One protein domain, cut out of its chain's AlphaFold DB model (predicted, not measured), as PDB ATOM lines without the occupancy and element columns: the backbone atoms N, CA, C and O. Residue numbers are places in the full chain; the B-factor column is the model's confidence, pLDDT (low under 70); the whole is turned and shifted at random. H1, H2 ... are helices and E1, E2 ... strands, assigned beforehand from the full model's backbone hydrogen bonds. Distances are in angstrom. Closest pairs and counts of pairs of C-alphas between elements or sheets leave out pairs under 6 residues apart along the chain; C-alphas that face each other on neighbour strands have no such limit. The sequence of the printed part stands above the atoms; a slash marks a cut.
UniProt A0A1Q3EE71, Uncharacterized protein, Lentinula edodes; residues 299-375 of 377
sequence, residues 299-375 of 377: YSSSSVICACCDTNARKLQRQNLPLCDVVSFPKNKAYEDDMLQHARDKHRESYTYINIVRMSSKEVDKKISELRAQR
ATOM      1  N   TYR A 299     144.899 131.766 158.122       45.72
ATOM      2  CA  TYR A 299     143.508 131.334 158.221       45.72
ATOM      3  C   TYR A 299     143.037 131.386 159.688       45.72
ATOM      4  O   TYR A 299     143.458 130.551 160.483       45.72
ATOM      5  N   SER A 300     142.189 132.363 160.045       50.00
ATOM      6  CA  SER A 300     141.191 132.284 161.151       50.00
ATOM      7  C   SER A 300     140.518 133.624 161.476       50.00
ATOM      8  O   SER A 300     139.400 133.634 161.977       50.00
ATOM      9  N   SER A 301     141.161 134.761 161.194       57.22
ATOM     10  CA  SER A 301     140.564 136.096 161.383       57.22
ATOM     11  C   SER A 301     139.942 136.602 160.081       57.22
ATOM     12  O   SER A 301     140.616 136.618 159.048       57.22
ATOM     13  N   SER A 302     138.676 137.027 160.145       69.06
ATOM     14  CA  SER A 302     137.908 137.642 159.047       69.06
ATOM     15  C   SER A 302     138.372 139.059 158.692       69.06
ATOM     16  O   SER A 302     137.962 139.597 157.666       69.06
ATOM     17  N   SER A 303     139.247 139.652 159.505       71.94
ATOM     18  CA  SER A 303     139.847 140.964 159.278       71.94
ATOM     19  C   SER A 303     141.354 140.990 159.568       71.94
ATOM     20  O   SER A 303     141.905 140.159 160.298       71.94
ATOM     21  N   VAL A 304     142.035 141.962 158.967       72.81
ATOM     22  CA  VAL A 304     143.411 142.374 159.255       72.81
ATOM     23  C   VAL A 304     143.336 143.729 159.957       72.81
ATOM     24  O   VAL A 304     142.595 144.598 159.525       72.81
ATOM     25  N   ILE A 305     144.067 143.927 161.050       73.75
ATOM     26  CA  ILE A 305     144.025 145.172 161.837       73.75
ATOM     27  C   ILE A 305     145.362 145.890 161.686       73.75
ATOM     28  O   ILE A 305     146.394 145.221 161.810       73.75
ATOM     29  N   CYS A 306     145.374 147.222 161.489       74.06
ATOM     30  CA  CYS A 306     146.637 147.957 161.576       74.06
ATOM     31  C   CYS A 306     147.206 147.809 162.979       74.06
ATOM     32  O   CYS A 306     146.704 148.380 163.946       74.06
ATOM     33  N   ALA A 307     148.300 147.063 163.085       69.00
ATOM     34  CA  ALA A 307     149.009 146.877 164.338       69.00
ATOM     35  C   ALA A 307     149.564 148.221 164.878       69.00
ATOM     36  O   ALA A 307     149.791 148.359 166.080       69.00
ATOM     37  N   CYS A 308     149.701 149.229 164.003       70.50
ATOM     38  CA  CYS A 308     149.905 150.634 164.349       70.50
ATOM     39  C   CYS A 308     148.738 151.208 165.182       70.50
ATOM     40  O   CYS A 308     148.929 151.629 166.324       70.50
ATOM     41  N   CYS A 309     147.517 151.150 164.640       74.38
ATOM     42  CA  CYS A 309     146.293 151.652 165.257       74.38
ATOM     43  C   CYS A 309     145.945 150.873 166.525       74.38
ATOM     44  O   CYS A 309     145.630 151.490 167.532       74.38
ATOM     45  N   ASP A 310     146.078 149.543 166.519       75.25
ATOM     46  CA  ASP A 310     145.873 148.694 167.702       75.25
ATOM     47  C   ASP A 310     146.830 149.072 168.849       75.25
ATOM     48  O   ASP A 310     146.415 149.203 170.000       75.25
ATOM     49  N   THR A 311     148.109 149.331 168.550       71.62
ATOM     50  CA  THR A 311     149.078 149.762 169.573       71.62
ATOM     51  C   THR A 311     148.735 151.143 170.129       71.62
ATOM     52  O   THR A 311     148.766 151.332 171.347       71.62
ATOM     53  N   ASN A 312     148.383 152.098 169.265       72.94
ATOM     54  CA  ASN A 312     148.030 153.452 169.689       72.94
ATOM     55  C   ASN A 312     146.713 153.476 170.476       72.94
ATOM     56  O   ASN A 312     146.673 154.058 171.556       72.94
ATOM     57  N   ALA A 313     145.680 152.761 170.025       76.19
ATOM     58  CA  ALA A 313     144.423 152.610 170.754       76.19
ATOM     59  C   ALA A 313     144.646 152.002 172.148       76.19
ATOM     60  O   ALA A 313     144.161 152.548 173.133       76.19
ATOM     61  N   ARG A 314     145.468 150.947 172.278       77.19
ATOM     62  CA  ARG A 314     145.824 150.375 173.594       77.19
ATOM     63  C   ARG A 314     146.625 151.331 174.480       77.19
ATOM     64  O   ARG A 314     146.469 151.284 175.698       77.19
ATOM     65  N   LYS A 315     147.500 152.172 173.910       79.19
ATOM     66  CA  LYS A 315     148.218 153.217 174.666       79.19
ATOM     67  C   LYS A 315     147.236 154.260 175.211       79.19
ATOM     68  O   LYS A 315     147.256 154.517 176.410       79.19
ATOM     69  N   LEU A 316     146.342 154.773 174.363       81.12
ATOM     70  CA  LEU A 316     145.308 155.748 174.735       81.12
ATOM     71  C   LEU A 316     144.338 155.177 175.780       81.12
ATOM     72  O   LEU A 316     144.068 155.831 176.785       81.12
ATOM     73  N   GLN A 317     143.919 153.917 175.620       83.50
ATOM     74  CA  GLN A 317     143.074 153.207 176.585       83.50
ATOM     75  C   GLN A 317     143.700 153.164 177.986       83.50
ATOM     76  O   GLN A 317     143.022 153.415 178.976       83.50
ATOM     77  N   ARG A 318     145.009 152.885 178.086       86.38
ATOM     78  CA  ARG A 318     145.743 152.882 179.368       86.38
ATOM     79  C   ARG A 318     145.867 154.269 180.000       86.38
ATOM     80  O   ARG A 318     146.097 154.357 181.199       86.38
ATOM     81  N   GLN A 319     145.746 155.325 179.202       87.75
ATOM     82  CA  GLN A 319     145.797 156.718 179.646       87.75
ATOM     83  C   GLN A 319     144.398 157.294 179.934       87.75
ATOM     84  O   GLN A 319     144.298 158.464 180.290       87.75
ATOM     85  N   ASN A 320     143.326 156.496 179.797       87.44
ATOM     86  CA  ASN A 320     141.925 156.942 179.831       87.44
ATOM     87  C   ASN A 320     141.621 158.087 178.840       87.44
ATOM     88  O   ASN A 320     140.721 158.895 179.065       87.44
ATOM     89  N   LEU A 321     142.375 158.154 177.740       80.81
ATOM     90  CA  LEU A 321     142.148 159.102 176.654       80.81
ATOM     91  C   LEU A 321     141.120 158.546 175.656       80.81
ATOM     92  O   LEU A 321     140.919 157.326 175.605       80.81
ATOM     93  N   PRO A 322     140.484 159.409 174.837       81.19
ATOM     94  CA  PRO A 322     139.610 158.965 173.759       81.19
ATOM     95  C   PRO A 322     140.315 157.931 172.875       81.19
ATOM     96  O   PRO A 322     141.448 158.136 172.435       81.19
ATOM     97  N   LEU A 323     139.649 156.804 172.633       74.00
ATOM     98  CA  LEU A 323     140.156 155.766 171.745       74.00
ATOM     99  C   LEU A 323     140.182 156.302 170.310       74.00
ATOM    100  O   LEU A 323     139.138 156.649 169.766       74.00
ATOM    101  N   CYS A 324     141.359 156.322 169.684       69.81
ATOM    102  CA  CYS A 324     141.440 156.432 168.228       69.81
ATOM    103  C   CYS A 324     140.892 155.157 167.579       69.81
ATOM    104  O   CYS A 324     141.138 154.053 168.078       69.81
ATOM    105  N   ASP A 325     140.220 155.306 166.437       71.31
ATOM    106  CA  ASP A 325     139.638 154.182 165.706       71.31
ATOM    107  C   ASP A 325     140.692 153.128 165.336       71.31
ATOM    108  O   ASP A 325     141.705 153.395 164.674       71.31
ATOM    109  N   VAL A 326     140.440 151.890 165.761       75.81
ATOM    110  CA  VAL A 326     141.248 150.730 165.385       75.81
ATOM    111  C   VAL A 326     140.872 150.335 163.964       75.81
ATOM    112  O   VAL A 326     139.869 149.661 163.743       75.81
ATOM    113  N   VAL A 327     141.683 150.748 162.989       78.56
ATOM    114  CA  VAL A 327     141.411 150.444 161.580       78.56
ATOM    115  C   VAL A 327     141.555 148.943 161.320       78.56
ATOM    116  O   VAL A 327     142.641 148.366 161.458       78.56
ATOM    117  N   SER A 328     140.438 148.319 160.939       79.69
ATOM    118  CA  SER A 328     140.341 146.906 160.572       79.69
ATOM    119  C   SER A 328     139.838 146.738 159.139       79.69
ATOM    120  O   SER A 328     138.721 147.142 158.823       79.69
ATOM    121  N   PHE A 329     140.629 146.075 158.306       79.75
ATOM    122  CA  PHE A 329     140.313 145.725 156.924       79.75
ATOM    123  C   PHE A 329     139.632 144.351 156.899       79.75
ATOM    124  O   PHE A 329     140.250 143.373 157.333       79.75
ATOM    125  N   PRO A 330     138.375 144.217 156.444       80.00
ATOM    126  CA  PRO A 330     137.765 142.905 156.234       80.00
ATOM    127  C   PRO A 330     138.516 142.177 155.113       80.00
ATOM    128  O   PRO A 330     138.823 142.789 154.101       80.00
ATOM    129  N   LYS A 331     138.796 140.874 155.247       75.31
ATOM    130  CA  LYS A 331     139.492 140.096 154.205       75.31
ATOM    131  C   LYS A 331     138.580 139.831 152.998       75.31
ATOM    132  O   LYS A 331     138.013 138.750 152.860       75.31
ATOM    133  N   ASN A 332     138.439 140.827 152.130       78.38
ATOM    134  CA  ASN A 332     137.752 140.771 150.839       78.38
ATOM    135  C   ASN A 332     138.752 141.062 149.697       78.38
ATOM    136  O   ASN A 332     139.880 141.454 149.954       78.38
ATOM    137  N   LYS A 333     138.379 140.916 148.421       63.72
ATOM    138  CA  LYS A 333     139.340 141.116 147.311       63.72
ATOM    139  C   LYS A 333     139.944 142.542 147.229       63.72
ATOM    140  O   LYS A 333     140.952 142.709 146.560       63.72
ATOM    141  N   ALA A 334     139.358 143.531 147.910       73.00
ATOM    142  CA  ALA A 334     139.831 144.918 147.967       73.00
ATOM    143  C   ALA A 334     140.666 145.248 149.226       73.00
ATOM    144  O   ALA A 334     141.209 146.345 149.323       73.00
ATOM    145  N   TYR A 335     140.809 144.317 150.186       74.00
ATOM    146  CA  TYR A 335     141.449 144.609 151.480       74.00
ATOM    147  C   TYR A 335     142.911 145.040 151.329       74.00
ATOM    148  O   TYR A 335     143.423 145.772 152.173       74.00
ATOM    149  N   GLU A 336     143.584 144.566 150.280       69.75
ATOM    150  CA  GLU A 336     144.983 144.878 149.998       69.75
ATOM    151  C   GLU A 336     145.139 146.333 149.549       69.75
ATOM    152  O   GLU A 336     146.005 147.026 150.082       69.75
ATOM    153  N   ASP A 337     144.245 146.831 148.689       72.44
ATOM    154  CA  ASP A 337     144.214 148.231 148.252       72.44
ATOM    155  C   ASP A 337     143.841 149.176 149.404       72.44
ATOM    156  O   ASP A 337     144.549 150.156 149.643       72.44
ATOM    157  N   ASP A 338     142.802 148.850 150.184       79.06
ATOM    158  CA  ASP A 338     142.393 149.638 151.360       79.06
ATOM    159  C   ASP A 338     143.515 149.710 152.414       79.06
ATOM    160  O   ASP A 338     143.778 150.762 153.007       79.06
ATOM    161  N   MET A 339     144.212 148.593 152.647       76.88
ATOM    162  CA  MET A 339     145.339 148.514 153.578       76.88
ATOM    163  C   MET A 339     146.563 149.272 153.057       76.88
ATOM    164  O   MET A 339     147.233 149.954 153.839       76.88
ATOM    165  N   LEU A 340     146.862 149.172 151.758       72.25
ATOM    166  CA  LEU A 340     147.919 149.944 151.105       72.25
ATOM    167  C   LEU A 340     147.629 151.440 151.208       72.25
ATOM    168  O   LEU A 340     148.519 152.193 151.600       72.25
ATOM    169  N   GLN A 341     146.396 151.863 150.922       78.94
ATOM    170  CA  GLN A 341     145.990 153.262 150.979       78.94
ATOM    171  C   GLN A 341     146.021 153.806 152.408       78.94
ATOM    172  O   GLN A 341     146.636 154.840 152.645       78.94
ATOM    173  N   HIS A 342     145.502 153.070 153.393       82.50
ATOM    174  CA  HIS A 342     145.659 153.441 154.802       82.50
ATOM    175  C   HIS A 342     147.131 153.589 155.205       82.50
ATOM    176  O   HIS A 342     147.487 154.524 155.926       82.50
ATOM    177  N   ALA A 343     147.996 152.679 154.750       73.81
ATOM    178  CA  ALA A 343     149.418 152.765 155.037       73.81
ATOM    179  C   ALA A 343     150.065 153.980 154.344       73.81
ATOM    180  O   ALA A 343     150.927 154.611 154.955       73.81
ATOM    181  N   ARG A 344     149.609 154.369 153.139       73.69
ATOM    182  CA  ARG A 344     149.987 155.649 152.511       73.69
ATOM    183  C   ARG A 344     149.563 156.801 153.410       73.69
ATOM    184  O   ARG A 344     150.417 157.555 153.852       73.69
ATOM    185  N   ASP A 345     148.288 156.889 153.762       78.38
ATOM    186  CA  ASP A 345     147.724 158.049 154.458       78.38
ATOM    187  C   ASP A 345     148.256 158.223 155.889       78.38
ATOM    188  O   ASP A 345     148.441 159.347 156.350       78.38
ATOM    189  N   LYS A 346     148.504 157.124 156.616       74.19
ATOM    190  CA  LYS A 346     148.962 157.159 158.018       74.19
ATOM    191  C   LYS A 346     150.469 157.029 158.199       74.19
ATOM    192  O   LYS A 346     150.952 157.289 159.304       74.19
ATOM    193  N   HIS A 347     151.214 156.616 157.173       70.06
ATOM    194  CA  HIS A 347     152.661 156.410 157.278       70.06
ATOM    195  C   HIS A 347     153.480 157.090 156.175       70.06
ATOM    196  O   HIS A 347     154.689 156.878 156.159       70.06
ATOM    197  N   ARG A 348     152.891 157.946 155.322       67.62
ATOM    198  CA  ARG A 348     153.591 158.706 154.260       67.62
ATOM    199  C   ARG A 348     154.915 159.325 154.711       67.62
ATOM    200  O   ARG A 348     155.904 159.246 153.994       67.62
ATOM    201  N   GLU A 349     154.907 159.924 155.897       61.22
ATOM    202  CA  GLU A 349     156.028 160.657 156.501       61.22
ATOM    203  C   GLU A 349     157.064 159.737 157.165       61.22
ATOM    204  O   GLU A 349     158.178 160.150 157.482       61.22
ATOM    205  N   SER A 350     156.735 158.459 157.368       62.97
ATOM    206  CA  SER A 350     157.699 157.495 157.878       62.97
ATOM    207  C   SER A 350     158.700 157.158 156.775       62.97
ATOM    208  O   SER A 350     158.385 156.437 155.831       62.97
ATOM    209  N   TYR A 351     159.953 157.584 156.946       58.84
ATOM    210  CA  TYR A 351     161.071 157.204 156.071       58.84
ATOM    211  C   TYR A 351     161.168 155.677 155.872       58.84
ATOM    212  O   TYR A 351     161.553 155.173 154.819       58.84
ATOM    213  N   THR A 352     160.756 154.911 156.888       59.22
ATOM    214  CA  THR A 352     160.645 153.454 156.801       59.22
ATOM    215  C   THR A 352     159.556 153.020 155.821       59.22
ATOM    216  O   THR A 352     159.798 152.111 155.039       59.22
ATOM    217  N   TYR A 353     158.382 153.655 155.826       61.84
ATOM    218  CA  TYR A 353     157.296 153.353 154.892       61.84
ATOM    219  C   TYR A 353     157.690 153.640 153.438       61.84
ATOM    220  O   TYR A 353     157.493 152.774 152.593       61.84
ATOM    221  N   ILE A 354     158.331 154.785 153.168       61.19
ATOM    222  CA  ILE A 354     158.852 155.136 151.832       61.19
ATOM    223  C   ILE A 354     159.769 154.026 151.297       61.19
ATOM    224  O   ILE A 354     159.597 153.562 150.170       61.19
ATOM    225  N   ASN A 355     160.694 153.541 152.131       61.59
ATOM    226  CA  ASN A 355     161.579 152.439 151.761       61.59
ATOM    227  C   ASN A 355     160.825 151.112 151.582       61.59
ATOM    228  O   ASN A 355     161.106 150.385 150.640       61.59
ATOM    229  N   ILE A 356     159.847 150.793 152.440       63.66
ATOM    230  CA  ILE A 356     159.083 149.538 152.351       63.66
ATOM    231  C   ILE A 356     158.196 149.492 151.095       63.66
ATOM    232  O   ILE A 356     158.100 148.440 150.477       63.66
ATOM    233  N   VAL A 357     157.566 150.602 150.697       61.12
ATOM    234  CA  VAL A 357     156.728 150.666 149.479       61.12
ATOM    235  C   VAL A 357     157.553 150.488 148.205       61.12
ATOM    236  O   VAL A 357     157.044 149.966 147.219       61.12
ATOM    237  N   ARG A 358     158.825 150.900 148.230       66.12
ATOM    238  CA  ARG A 358     159.777 150.705 147.128       66.12
ATOM    239  C   ARG A 358     160.370 149.292 147.073       66.12
ATOM    240  O   ARG A 358     160.946 148.933 146.054       66.12
ATOM    241  N   MET A 359     160.249 148.497 148.138       63.59
ATOM    242  CA  MET A 359     160.782 147.135 148.181       63.59
ATOM    243  C   MET A 359     159.841 146.144 147.493       63.59
ATOM    244  O   MET A 359     158.643 146.085 147.776       63.59
ATOM    245  N   SER A 360     160.410 145.280 146.658       69.38
ATOM    246  CA  SER A 360     159.705 144.130 146.099       69.38
ATOM    247  C   SER A 360     159.272 143.138 147.190       69.38
ATOM    248  O   SER A 360     159.846 143.071 148.281       69.38
ATOM    249  N   SER A 361     158.298 142.280 146.864       61.47
ATOM    250  CA  SER A 361     157.839 141.187 147.741       61.47
ATOM    251  C   SER A 361     158.992 140.359 148.327       61.47
ATOM    252  O   SER A 361     159.030 140.097 149.530       61.47
ATOM    253  N   LYS A 362     159.977 140.012 147.487       67.81
ATOM    254  CA  LYS A 362     161.140 139.201 147.871       67.81
ATOM    255  C   LYS A 362     162.039 139.930 148.874       67.81
ATOM    256  O   LYS A 362     162.540 139.319 149.817       67.81
ATOM    257  N   GLU A 363     162.232 141.235 148.698       72.69
ATOM    258  CA  GLU A 363     163.029 142.058 149.611       72.69
ATOM    259  C   GLU A 363     162.326 142.265 150.951       72.69
ATOM    260  O   GLU A 363     162.980 142.210 151.993       72.69
ATOM    261  N   VAL A 364     160.999 142.437 150.949       67.06
ATOM    262  CA  VAL A 364     160.192 142.499 152.176       67.06
ATOM    263  C   VAL A 364     160.323 141.198 152.975       67.06
ATOM    264  O   VAL A 364     160.649 141.246 154.166       67.06
ATOM    265  N   ASP A 365     160.170 140.038 152.332       64.81
ATOM    266  CA  ASP A 365     160.328 138.730 152.981       64.81
ATOM    267  C   ASP A 365     161.759 138.493 153.501       64.81
ATOM    268  O   ASP A 365     161.947 138.006 154.628       64.81
ATOM    269  N   LYS A 366     162.784 138.907 152.739       79.06
ATOM    270  CA  LYS A 366     164.193 138.891 153.168       79.06
ATOM    271  C   LYS A 366     164.398 139.754 154.417       79.06
ATOM    272  O   LYS A 366     164.899 139.255 155.427       79.06
ATOM    273  N   LYS A 367     163.927 141.005 154.406       75.12
ATOM    274  CA  LYS A 367     164.034 141.948 155.533       75.12
ATOM    275  C   LYS A 367     163.324 141.421 156.778       75.12
ATOM    276  O   LYS A 367     163.871 141.462 157.879       75.12
ATOM    277  N   ILE A 368     162.122 140.865 156.624       69.81
ATOM    278  CA  ILE A 368     161.379 140.222 157.716       69.81
ATOM    279  C   ILE A 368     162.176 139.041 158.293       69.81
ATOM    280  O   ILE A 368     162.194 138.860 159.513       69.81
ATOM    281  N   SER A 369     162.847 138.258 157.449       74.06
ATOM    282  CA  SER A 369     163.657 137.105 157.859       74.06
ATOM    283  C   SER A 369     164.931 137.518 158.604       74.06
ATOM    284  O   SER A 369     165.181 137.012 159.700       74.06
ATOM    285  N   GLU A 370     165.671 138.511 158.103       82.56
ATOM    286  CA  GLU A 370     166.816 139.133 158.790       82.56
ATOM    287  C   GLU A 370     166.414 139.665 160.176       82.56
ATOM    288  O   GLU A 370     167.035 139.347 161.192       82.56
ATOM    289  N   LEU A 371     165.302 140.403 160.248       71.06
ATOM    290  CA  LEU A 371     164.790 141.011 161.480       71.06
ATOM    291  C   LEU A 371     164.227 139.991 162.489       71.06
ATOM    292  O   LEU A 371     164.040 140.354 163.661       71.06
ATOM    293  N   ARG A 372     163.953 138.747 162.058       73.06
ATOM    294  CA  ARG A 372     163.675 137.578 162.915       73.06
ATOM    295  C   ARG A 372     164.972 136.907 163.373       73.06
ATOM    296  O   ARG A 372     165.070 136.573 164.551       73.06
ATOM    297  N   ALA A 373     165.957 136.737 162.490       74.56
ATOM    298  CA  ALA A 373     167.255 136.148 162.823       74.56
ATOM    299  C   ALA A 373     168.010 136.986 163.871       74.56
ATOM    300  O   ALA A 373     168.488 136.438 164.861       74.56
ATOM    301  N   GLN A 374     168.008 138.315 163.727       73.94
ATOM    302  CA  GLN A 374     168.575 139.255 164.703       73.94
ATOM    303  C   GLN A 374     167.941 139.181 166.102       73.94
ATOM    304  O   GLN A 374     168.571 139.608 167.052       73.94
ATOM    305  N   ARG A 375     166.703 138.677 166.243       68.44
ATOM    306  CA  ARG A 375     166.029 138.500 167.548       68.44
ATOM    307  C   ARG A 375     166.317 137.153 168.219       68.44
ATOM    308  O   ARG A 375     165.873 136.941 169.342       68.44
TER     309      ARG A 375
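Overview. This is residues 299 to 375 of the 377 residues of an uncharacterized protein of Lentinula edodes (UniProt A0A1Q3EE71). This is a loose, open arrangement of four helices and one very small two-strand sheet, with few contacts between its parts. The strands E1 and E2 pair beside the first part of H2, while H1 and the loop after it reach away to one end of the longest axis, and H3 and H4 lie toward the other end; residues 368 to 375, of which 368 to 373 belong to H4, stick out. The 77 printed residues hold four named helices and two named strands, in the order E1 H1 E2 H2 H3 H4; the sheet's order is E1 - E2, antiparallel, and the class is mostly helix. The whole is loose, with a radius of gyration of the C-alphas of 14.6 A, and the C-alphas span 40 by 32 by 28 A.

Along the chain. E1 is residues 303 to 305, 6.5 A from first to last C-alpha, and begins with C-alpha 303 at (139.847, 140.964, 159.278). H1, residues 307 to 318, is 16.5 A long and ends with C-alpha 318 at (145.743, 152.882, 179.368). E2 is residues 328 to 330, 6.4 A long. H2, residues 335 to 347, is 17.3 A long. H3, residues 351 to 358, is 11.1 A long. H4, residues 361 to 373, is 18.5 A long and ends with C-alpha 373 at (167.255, 136.148, 162.823).

Arrangement. E1 and E2 are antiparallel neighbours, with 159 degrees between their directions. The C-alphas of Ser 303 and Pro 330 face each other at 4.2 A. N 304 and O 329 are within hydrogen-bond range at 2.8 A, and N 329 and O 304 at 2.7 A. The closest C-alphas of E2 and H2, those of Phe 329 and Tyr 335, are 5.7 A apart. E1 and H2 are near each other, with 5 pairs of C-alphas within 10 A. H2 and H3 are close but not clearly touching; their closest C-alphas, those of His 347 and Tyr 353, are 6.0 A apart, and they run opposite ways at a shallow tilt of 32 degrees. H3 and H4 are close but not clearly touching; their closest C-alphas, those of Ile 356 and Val 364, are 7.1 A apart, and they run opposite ways at a steep tilt of 46 degrees. H1 is apart from H2, H3 and H4, and H2 is apart from H4. In H1, H2, H3 and H4 every O i to N i+4 pair is within hydrogen-bond range.

Size, cuts and confidence. The two C-alphas farthest apart, those of Asn 320 and Lys 362, are 41.3 A apart. The printed part has no cut. No link is long; the link from H1 to E2, 9 residues, is short, and the other links are tight. The mean pLDDT of the printed part is 71.9, and 27 residues are under 70, among them residues 299 to 302 and 348 to 362.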